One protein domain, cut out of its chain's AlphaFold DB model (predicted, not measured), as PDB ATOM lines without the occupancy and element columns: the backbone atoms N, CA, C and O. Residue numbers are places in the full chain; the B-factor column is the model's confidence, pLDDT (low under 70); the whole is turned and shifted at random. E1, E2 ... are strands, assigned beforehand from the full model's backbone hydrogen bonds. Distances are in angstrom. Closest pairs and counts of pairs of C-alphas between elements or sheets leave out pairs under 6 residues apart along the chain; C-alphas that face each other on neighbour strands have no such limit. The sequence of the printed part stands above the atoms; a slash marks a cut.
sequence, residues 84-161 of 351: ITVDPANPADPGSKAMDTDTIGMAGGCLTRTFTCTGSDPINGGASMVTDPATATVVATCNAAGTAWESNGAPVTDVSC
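Overview. This is residues 84 to 161 of the 351 residues of an uncharacterized protein of Pristionchus pacificus (UniProt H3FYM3). With little regular structure, the domain is one strongly twisted sheet, a meander from E1 to E5, each strand the antiparallel neighbour of the one before; from the long unnamed stretch between E2 and E3, residues 124 to 129 stick out. The printed part has 78 residues, 28 of them in five named strands, with no named helix: all strand. It is elongated, 38 by 24 by 19 A, and only just compact, close to loose, with a radius of gyration of the C-alphas of 13.6 A.

Along the chain. E2, residues 110 to 117, spans 22.7 A; E3, residues 136 to 142, 19.8 A; E1, residues 101 to 107, 17.5 A, from C-alpha 101 at (22.018, 34.905, 52.614). E4 is residues 149 to 151; E5, residues 154 to 156, ends at C-alpha 156 (14.927, 41.809, 39.364).

Arrangement. Hairpins join E1 and E2 at 153 degrees (N 105 to O 112, 2.8 A), E2 and E3 at 161 degrees (N 115 to O 138, 2.9 A), E3 and E4 at 131 degrees (N 141 to O 150, 2.8 A), and E4 and E5 at 125 degrees (N 156 to O 149, 2.8 A), each N and O within hydrogen-bond range. Edge strands E1 and E5 are apart.

Size, cuts and confidence. C-alphas 92 and 109 are farthest apart, 40.2 A. The printed part has no cut. The E2 to E3 link is long. Residues 94 and 120 to 134 are under pLDDT 70.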
ATOM      1  N   ILE A  84      11.025  36.729  42.588       87.62
ATOM      2  CA  ILE A  84      12.438  36.521  42.238       87.62
ATOM      3  C   ILE A  84      12.730  35.027  42.345       87.62
ATOM      4  O   ILE A  84      12.576  34.446  43.426       87.62
ATOM      5  N   THR A  85      13.210  34.439  41.254       86.88
ATOM      6  CA  THR A  85      13.814  33.107  41.273       86.88
ATOM      7  C   THR A  85      15.238  33.211  41.819       86.88
ATOM      8  O   THR A  85      16.019  34.067  41.413       86.88
ATOM      9  N   VAL A  86      15.564  32.365  42.797       86.81
ATOM     10  CA  VAL A  86      16.930  32.221  43.308       86.81
ATOM     11  C   VAL A  86      17.486  30.945  42.703       86.81
ATOM     12  O   VAL A  86      16.997  29.857  43.008       86.81
ATOM     13  N   ASP A  87      18.470  31.089  41.826       83.88
ATOM     14  CA  ASP A  87      19.102  29.966  41.143       83.88
ATOM     15  C   ASP A  87      19.848  29.088  42.169       83.88
ATOM     16  O   ASP A  87      20.709  29.598  42.904       83.88
ATOM     17  N   PRO A  88      19.508  27.792  42.306       84.12
ATOM     18  CA  PRO A  88      20.214  26.904  43.216       84.12
ATOM     19  C   PRO A  88      21.641  26.619  42.726       84.12
ATOM     20  O   PRO A  88      21.984  26.813  41.564       84.12
ATOM     21  N   ALA A  89      22.479  26.081  43.618       81.25
ATOM     22  CA  ALA A  89      23.796  25.589  43.227       81.25
ATOM     23  C   ALA A  89      23.659  24.517  42.133       81.25
ATOM     24  O   ALA A  89      23.055  23.465  42.361       81.25
ATOM     25  N   ASN A  90      24.251  24.758  40.967       78.94
ATOM     26  CA  ASN A  90      24.302  23.795  39.883       78.94
ATOM     27  C   ASN A  90      25.579  22.945  40.003       78.94
ATOM     28  O   ASN A  90      26.669  23.447  39.724       78.94
ATOM     29  N   PRO A  91      25.488  21.644  40.339       75.12
ATOM     30  CA  PRO A  91      26.665  20.785  40.465       75.12
ATOM     31  C   PRO A  91      27.412  20.569  39.137       75.12
ATOM     32  O   PRO A  91      28.562  20.129  39.146       75.12
ATOM     33  N   ALA A  92      26.787  20.869  37.994       77.62
ATOM     34  CA  ALA A  92      27.426  20.815  36.683       77.62
ATOM     35  C   ALA A  92      28.248  22.078  36.351       77.62
ATOM     36  O   ALA A  92      29.063  22.034  35.423       77.62
ATOM     37  N   ASP A  93      28.075  23.174  37.099       73.25
ATOM     38  CA  ASP A  93      28.826  24.421  36.931       73.25
ATOM     39  C   ASP A  93      29.825  24.617  38.092       73.25
ATOM     40  O   ASP A  93      29.424  25.003  39.192       73.25
ATOM     41  N   PRO A  94      31.132  24.345  37.888       68.06
ATOM     42  CA  PRO A  94      32.167  24.560  38.893       68.06
ATOM     43  C   PRO A  94      32.342  26.068  39.105       68.06
ATOM     44  O   PRO A  94      33.109  26.714  38.394       68.06
ATOM     45  N   GLY A  95      31.577  26.611  40.041       75.44
ATOM     46  CA  GLY A  95      31.489  28.039  40.332       75.44
ATOM     47  C   GLY A  95      30.113  28.432  40.857       75.44
ATOM     48  O   GLY A  95      30.003  29.311  41.712       75.44
ATOM     49  N   SER A  96      29.067  27.716  40.441       79.88
ATOM     50  CA  SER A  96      27.732  27.902  40.999       79.88
ATOM     51  C   SER A  96      27.692  27.435  42.453       79.88
ATOM     52  O   SER A  96      28.097  26.317  42.789       79.88
ATOM     53  N   LYS A  97      27.179  28.294  43.331       83.50
ATOM     54  CA  LYS A  97      26.830  27.935  44.705       83.50
ATOM     55  C   LYS A  97      25.488  28.554  45.087       83.50
ATOM     56  O   LYS A  97      24.990  29.455  44.422       83.50
ATOM     57  N   ALA A  98      24.920  28.090  46.196       86.38
ATOM     58  CA  ALA A  98      23.761  28.745  46.784       86.38
ATOM     59  C   ALA A  98      24.141  30.157  47.270       86.38
ATOM     60  O   ALA A  98      25.290  30.399  47.655       86.38
ATOM     61  N   MET A  99      23.169  31.072  47.279       89.00
ATOM     62  CA  MET A  99      23.311  32.365  47.958       89.00
ATOM     63  C   MET A  99      23.707  32.150  49.424       89.00
ATOM     64  O   MET A  99      23.198  31.234  50.070       89.00
ATOM     65  N   ASP A 100      24.593  32.993  49.958       89.12
ATOM     66  CA  ASP A 100      24.996  32.893  51.367       89.12
ATOM     67  C   ASP A 100      23.885  33.357  52.292       89.12
ATOM     68  O   ASP A 100      23.623  32.733  53.319       89.12
ATOM     69  N   THR A 101      23.228  34.460  51.930       90.75
ATOM     70  CA  THR A 101      22.018  34.905  52.614       90.75
ATOM     71  C   THR A 101      20.984  35.403  51.621       90.75
ATOM     72  O   THR A 101      21.310  35.948  50.566       90.75
ATOM     73  N   ASP A 102      19.730  35.209  52.004       92.12
ATOM     74  CA  ASP A 102      18.540  35.757  51.379       92.12
ATOM     75  C   ASP A 102      17.638  36.224  52.521       92.12
ATOM     76  O   ASP A 102      17.060  35.415  53.252       92.12
ATOM     77  N   THR A 103      17.627  37.531  52.763       92.94
ATOM     78  CA  THR A 103      16.954  38.121  53.923       92.94
ATOM     79  C   THR A 103      15.896  39.111  53.482       92.94
ATOM     80  O   THR A 103      16.113  39.927  52.589       92.94
ATOM     81  N   ILE A 104      14.737  39.049  54.133       90.38
ATOM     82  CA  ILE A 104      13.651  40.005  53.937       90.38
ATOM     83  C   ILE A 104      13.766  41.081  55.020       90.38
ATOM     84  O   ILE A 104      13.921  40.772  56.201       90.38
ATOM     85  N   GLY A 105      13.689  42.341  54.612       90.19
ATOM     86  CA  GLY A 105      13.747  43.516  55.474       90.19
ATOM     87  C   GLY A 105      12.791  44.612  55.007       90.19
ATOM     88  O   GLY A 105      12.007  44.416  54.081       90.19
ATOM     89  N   MET A 106      12.867  45.773  55.652       80.38
ATOM     90  CA  MET A 106      12.081  46.958  55.303       80.38
ATOM     91  C   MET A 106      13.013  48.168  55.200       80.38
ATOM     92  O   MET A 106      13.760  48.449  56.137       80.38
ATOM     93  N   ALA A 107      12.947  48.914  54.097       81.00
ATOM     94  CA  ALA A 107      13.657  50.183  53.939       81.00
ATOM     95  C   ALA A 107      12.739  51.224  53.292       81.00
ATOM     96  O   ALA A 107      12.096  50.956  52.281       81.00
ATOM     97  N   GLY A 108      12.648  52.414  53.894       75.19
ATOM     98  CA  GLY A 108      11.789  53.491  53.383       75.19
ATOM     99  C   GLY A 108      10.293  53.146  53.352       75.19
ATOM    100  O   GLY A 108       9.563  53.716  52.551       75.19
ATOM    101  N   GLY A 109       9.846  52.199  54.186       74.44
ATOM    102  CA  GLY A 109       8.469  51.696  54.185       74.44
ATOM    103  C   GLY A 109       8.181  50.629  53.122       74.44
ATOM    104  O   GLY A 109       7.068  50.114  53.085       74.44
ATOM    105  N   CYS A 110       9.165  50.259  52.298       80.38
ATOM    106  CA  CYS A 110       9.025  49.239  51.263       80.38
ATOM    107  C   CYS A 110       9.733  47.948  51.675       80.38
ATOM    108  O   CYS A 110      10.793  47.978  52.310       80.38
ATOM    109  N   LEU A 111       9.147  46.812  51.292       89.31
ATOM    110  CA  LEU A 111       9.760  45.506  51.491       89.31
ATOM    111  C   LEU A 111      11.062  45.449  50.685       89.31
ATOM    112  O   LEU A 111      11.072  45.729  49.485       89.31
ATOM    113  N   THR A 112      12.157  45.088  51.340       92.44
ATOM    114  CA  THR A 112      13.452  44.845  50.704       92.44
ATOM    115  C   THR A 112      13.821  43.381  50.827       92.44
ATOM    116  O   THR A 112      13.562  42.763  51.857       92.44
ATOM    117  N   ARG A 113      14.473  42.833  49.809       92.94
ATOM    118  CA  ARG A 113      15.096  41.515  49.851       92.94
ATOM    119  C   ARG A 113      16.570  41.679  49.528       92.94
ATOM    120  O   ARG A 113      16.918  42.256  48.498       92.94
ATOM    121  N   THR A 114      17.418  41.231  50.440       91.75
ATOM    122  CA  THR A 114      18.868  41.375  50.351       91.75
ATOM    123  C   THR A 114      19.484  40.007  50.140       91.75
ATOM    124  O   THR A 114      19.337  39.121  50.984       91.75
ATOM    125  N   PHE A 115      20.198  39.868  49.030       91.62
ATOM    126  CA  PHE A 115      20.949  38.674  48.673       91.62
ATOM    127  C   PHE A 115      22.431  38.942  48.870       91.62
ATOM    128  O   PHE A 115      22.934  39.949  48.366       91.62
ATOM    129  N   THR A 116      23.137  38.043  49.551       89.69
ATOM    130  CA  THR A 116      24.602  38.089  49.618       89.69
ATOM    131  C   THR A 116      25.234  36.850  49.008       89.69
ATOM    132  O   THR A 116      24.779  35.722  49.197       89.69
ATOM    133  N   CYS A 117      26.319  37.081  48.279       86.94
ATOM    134  CA  CYS A 117      27.134  36.073  47.624       86.94
ATOM    135  C   CYS A 117      28.611  36.419  47.841       86.94
ATOM    136  O   CYS A 117      29.119  37.427  47.361       86.94
ATOM    137  N   THR A 118      29.308  35.586  48.592       85.69
ATOM    138  CA  THR A 118      30.684  35.768  49.053       85.69
ATOM    139  C   THR A 118      31.591  34.779  48.335       85.69
ATOM    140  O   THR A 118      31.355  33.569  48.373       85.69
ATOM    141  N   GLY A 119      32.656  35.282  47.721       76.25
ATOM    142  CA  GLY A 119      33.718  34.491  47.106       76.25
ATOM    143  C   GLY A 119      35.025  35.280  47.118       76.25
ATOM    144  O   GLY A 119      34.999  36.505  47.104       76.25
ATOM    145  N   SER A 120      36.158  34.584  47.199       51.00
ATOM    146  CA  SER A 120      37.499  35.180  47.221       51.00
ATOM    147  C   SER A 120      38.020  35.512  45.802       51.00
ATOM    148  O   SER A 120      37.934  34.691  44.895       51.00
ATOM    149  N   ASP A 121      38.555  36.726  45.653       48.59
ATOM    150  CA  ASP A 121      38.973  37.514  44.457       48.59
ATOM    151  C   ASP A 121      40.162  37.011  43.586       48.59
ATOM    152  O   ASP A 121      40.819  36.043  43.978       48.59
ATOM    153  N   PRO A 122      40.654  37.771  42.557       42.69
ATOM    154  CA  PRO A 122      40.024  38.347  41.341       42.69
ATOM    155  C   PRO A 122      40.696  37.850  40.031       42.69
ATOM    156  O   PRO A 122      41.852  37.449  40.081       42.69
ATOM    157  N   ILE A 123      40.069  38.015  38.841       34.78
ATOM    158  CA  ILE A 123      40.679  38.695  37.657       34.78
ATOM    159  C   ILE A 123      39.589  39.306  36.740       34.78
ATOM    160  O   ILE A 123      38.660  38.632  36.307       34.78
ATOM    161  N   ASN A 124      39.808  40.584  36.415       35.47
ATOM    162  CA  ASN A 124      39.239  41.451  35.372       35.47
ATOM    163  C   ASN A 124      38.683  40.770  34.093       35.47
ATOM    164  O   ASN A 124      39.405  40.023  33.428       35.47
ATOM    165  N   GLY A 125      37.450  41.129  33.687       30.12
ATOM    166  CA  GLY A 125      36.889  40.710  32.392       30.12
ATOM    167  C   GLY A 125      35.400  40.974  32.063       30.12
ATOM    168  O   GLY A 125      34.837  40.144  31.357       30.12
ATOM    169  N   GLY A 126      34.778  42.082  32.523       27.33
ATOM    170  CA  GLY A 126      33.491  42.670  32.040       27.33
ATOM    171  C   GLY A 126      32.206  41.812  32.152       27.33
ATOM    172  O   GLY A 126      32.271  40.594  32.235       27.33
ATOM    173  N   ALA A 127      30.963  42.315  32.142       34.62
ATOM    174  CA  ALA A 127      30.373  43.633  32.378       34.62
ATOM    175  C   ALA A 127      29.151  43.392  33.297       34.62
ATOM    176  O   ALA A 127      28.401  42.444  33.073       34.62
ATOM    177  N   SER A 128      28.993  44.224  34.330       39.75
ATOM    178  CA  SER A 128      27.965  44.132  35.381       39.75
ATOM    179  C   SER A 128      27.987  42.852  36.233       39.75
ATOM    180  O   SER A 128      26.961  42.223  36.475       39.75
ATOM    181  N   MET A 129      29.171  42.489  36.721       40.22
ATOM    182  CA  MET A 129      29.336  41.602  37.876       40.22
ATOM    183  C   MET A 129      30.010  42.420  38.980       40.22
ATOM    184  O   MET A 129      30.825  43.290  38.680       40.22
ATOM    185  N   VAL A 130      29.637  42.197  40.239       43.50
ATOM    186  CA  VAL A 130      30.269  42.851  41.393       43.50
ATOM    187  C   VAL A 130      31.712  42.334  41.490       43.50
ATOM    188  O   VAL A 130      31.915  41.133  41.632       43.50
ATOM    189  N   THR A 131      32.706  43.211  41.318       40.59
ATOM    190  CA  THR A 131      34.136  42.863  41.156       40.59
ATOM    191  C   THR A 131      34.990  43.263  42.364       40.59
ATOM    192  O   THR A 131      35.956  44.001  42.194       40.59
ATOM    193  N   ASP A 132      34.645  42.817  43.569       45.72
ATOM    194  CA  ASP A 132      35.493  43.043  44.752       45.72
ATOM    195  C   ASP A 132      35.566  41.763  45.622       45.72
ATOM    196  O   ASP A 132      34.568  41.031  45.657       45.72
ATOM    197  N   PRO A 133      36.677  41.496  46.360       50.50
ATOM    198  CA  PRO A 133      36.968  40.256  47.110       50.50
ATOM    199  C   PRO A 133      35.970  39.845  48.179       50.50
ATOM    200  O   PRO A 133      36.194  38.879  48.911       50.50
ATOM    201  N   ALA A 134      34.971  40.677  48.397       68.88
ATOM    202  CA  ALA A 134      34.255  40.795  49.634       68.88
ATOM    203  C   ALA A 134      32.788  40.944  49.270       68.88
ATOM    204  O   ALA A 134      32.328  42.030  48.954       68.88
ATOM    205  N   THR A 135      32.068  39.827  49.296       78.12
ATOM    206  CA  THR A 135      30.607  39.810  49.414       78.12
ATOM    207  C   THR A 135      29.862  40.722  48.427       78.12
ATOM    208  O   THR A 135      29.532  41.874  48.715       78.12
ATOM    209  N   ALA A 136      29.468  40.171  47.284       82.81
ATOM    210  CA  ALA A 136      28.479  40.809  46.433       82.81
ATOM    211  C   ALA A 136      27.129  40.868  47.156       82.81
ATOM    212  O   ALA A 136      26.633  39.847  47.638       82.81
ATOM    213  N   THR A 137      26.535  42.060  47.226       87.06
ATOM    214  CA  THR A 137      25.211  42.271  47.819       87.06
ATOM    215  C   THR A 137      24.275  42.868  46.779       87.06
ATOM    216  O   THR A 137      24.583  43.907  46.195       87.06
ATOM    217  N   VAL A 138      23.123  42.235  46.566       89.00
ATOM    218  CA  VAL A 138      22.027  42.789  45.763       89.00
ATOM    219  C   VAL A 138      20.874  43.103  46.696       89.00
ATOM    220  O   VAL A 138      20.371  42.218  47.383       89.00
ATOM    221  N   VAL A 139      20.451  44.365  46.712       91.56
ATOM    222  CA  VAL A 139      19.244  44.798  47.419       91.56
ATOM    223  C   VAL A 139      18.170  45.058  46.376       91.56
ATOM    224  O   VAL A 139      18.329  45.927  45.514       91.56
ATOM    225  N   ALA A 140      17.091  44.286  46.450       91.56
ATOM    226  CA  ALA A 140      15.898  44.491  45.653       91.56
ATOM    227  C   ALA A 140      14.805  45.108  46.531       91.56
ATOM    228  O   ALA A 140      14.542  44.639  47.639       91.56
ATOM    229  N   THR A 141      14.165  46.161  46.045       93.31
ATOM    230  CA  THR A 141      13.061  46.861  46.700       93.31
ATOM    231  C   THR A 141      11.778  46.548  45.952       93.31
ATOM    232  O   THR A 141      11.733  46.623  44.728       93.31
ATOM    233  N   CYS A 142      10.726  46.177  46.670       93.38
ATOM    234  CA  CYS A 142       9.422  45.985  46.059       93.38
ATOM    235  C   CYS A 142       8.894  47.307  45.491       93.38
ATOM    236  O   CYS A 142       8.925  48.335  46.173       93.38
ATOM    237  N   ASN A 143       8.403  47.283  44.254       88.31
ATOM    238  CA  ASN A 143       7.816  48.461  43.638       88.31
ATOM    239  C   ASN A 143       6.486  48.851  44.304       88.31
ATOM    240  O   ASN A 143       5.835  48.047  44.972       88.31
ATOM    241  N   ALA A 144       6.048  50.097  44.102       85.31
ATOM    242  CA  ALA A 144       4.831  50.613  44.741       85.31
ATOM    243  C   ALA A 144       3.582  49.759  44.433       85.31
ATOM    244  O   ALA A 144       2.692  49.620  45.272       85.31
ATOM    245  N   ALA A 145       3.544  49.145  43.246       86.50
ATOM    246  CA  ALA A 145       2.452  48.286  42.803       86.50
ATOM    247  C   ALA A 145       2.434  46.895  43.466       86.50
ATOM    248  O   ALA A 145       1.437  46.191  43.330       86.50
ATOM    249  N   GLY A 146       3.505  46.460  44.140       88.88
ATOM    250  CA  GLY A 146       3.590  45.111  44.716       88.88
ATOM    251  C   GLY A 146       3.763  43.994  43.688       88.88
ATOM    252  O   GLY A 146       3.543  42.827  44.008       88.88
ATOM    253  N   THR A 147       4.102  44.339  42.445       91.31
ATOM    254  CA  THR A 147       4.091  43.410  41.301       91.31
ATOM    255  C   THR A 147       5.481  42.999  40.841       91.31
ATOM    256  O   THR A 147       5.608  41.998  40.140       91.31
ATOM    257  N   ALA A 148       6.521  43.738  41.229       90.69
ATOM    258  CA  ALA A 148       7.895  43.421  40.875       90.69
ATOM    259  C   ALA A 148       8.876  43.884  41.953       90.69
ATOM    260  O   ALA A 148       8.660  44.882  42.642       90.69
ATOM    261  N   TRP A 149       9.981  43.157  42.055       91.38
ATOM    262  CA  TRP A 149      11.160  43.593  42.784       91.38
ATOM    263  C   TRP A 149      12.052  44.404  41.853       91.38
ATOM    264  O   TRP A 149      12.233  44.013  40.705       91.38
ATOM    265  N   GLU A 150      12.630  45.501  42.327       90.69
ATOM    266  CA  GLU A 150      13.471  46.389  41.528       90.69
ATOM    267  C   GLU A 150      14.786  46.697  42.250       90.69
ATOM    268  O   GLU A 150      14.818  46.880  43.463       90.69
ATOM    269  N   SER A 151      15.889  46.790  41.516       92.00
ATOM    270  CA  SER A 151      17.168  47.290  42.024       92.00
ATOM    271  C   SER A 151      17.633  48.413  41.111       92.00
ATOM    272  O   SER A 151      17.706  48.238  39.896       92.00
ATOM    273  N   ASN A 152      17.879  49.597  41.678       86.81
ATOM    274  CA  ASN A 152      18.197  50.815  40.920       86.81
ATOM    275  C   ASN A 152      17.180  51.135  39.798       86.81
ATOM    276  O   ASN A 152      17.555  51.616  38.732       86.81
ATOM    277  N   GLY A 153      15.892  50.851  40.035       84.56
ATOM    278  CA  GLY A 153      14.797  51.103  39.088       84.56
ATOM    279  C   GLY A 153      14.659  50.083  37.949       84.56
ATOM    280  O   GLY A 153      13.835  50.284  37.061       84.56
ATOM    281  N   ALA A 154      15.443  49.000  37.951       83.38
ATOM    282  CA  ALA A 154      15.304  47.894  37.005       83.38
ATOM    283  C   ALA A 154      14.691  46.663  37.694       83.38
ATOM    284  O   ALA A 154      15.098  46.352  38.817       83.38
ATOM    285  N   PRO A 155      13.758  45.935  37.051       87.94
ATOM    286  CA  PRO A 155      13.152  44.749  37.639       87.94
ATOM    287  C   PRO A 155      14.183  43.628  37.833       87.94
ATOM    288  O   PRO A 155      14.972  43.324  36.940       87.94
ATOM    289  N   VAL A 156      14.142  42.989  38.998       89.88
ATOM    290  CA  VAL A 156      14.927  41.809  39.364       89.88
ATOM    291  C   VAL A 156      13.991  40.611  39.318       89.88
ATOM    292  O   VAL A 156      13.062  40.518  40.116       89.88
ATOM    293  N   THR A 157      14.222  39.699  38.377       90.00
ATOM    294  CA  THR A 157      13.426  38.465  38.229       90.00
ATOM    295  C   THR A 157      14.205  37.214  38.614       90.00
ATOM    296  O   THR A 157      13.605  36.182  38.896       90.00
ATOM    297  N   ASP A 158      15.535  37.294  38.609       90.12
ATOM    298  CA  ASP A 158      16.426  36.179  38.908       90.12
ATOM    299  C   ASP A 158      17.706  36.683  39.582       90.12
ATOM    300  O   ASP A 158      18.196  37.772  39.258       90.12
ATOM    301  N   VAL A 159      18.232  35.899  40.520       85.12
ATOM    302  CA  VAL A 159      19.533  36.124  41.151       85.12
ATOM    303  C   VAL A 159      20.293  34.801  41.255       85.12
ATOM    304  O   VAL A 159      19.767  33.803  41.743       85.12
ATOM    305  N   SER A 160      21.561  34.808  40.839       85.88
ATOM    306  CA  SER A 160      22.446  33.637  40.861       85.88
ATOM    307  C   SER A 160      23.795  34.001  41.479       85.88
ATOM    308  O   SER A 160      24.299  35.112  41.287       85.88
ATOM    309  N   CYS A 161      24.367  33.078  42.254       85.12
ATOM    310  CA  CYS A 161      25.673  33.234  42.889       85.12
ATOM    311  C   CYS A 161      26.687  32.343  42.173       85.12
ATOM    312  O   CYS A 161      26.743  31.132  42.388       85.12
TER     313      CYS A 161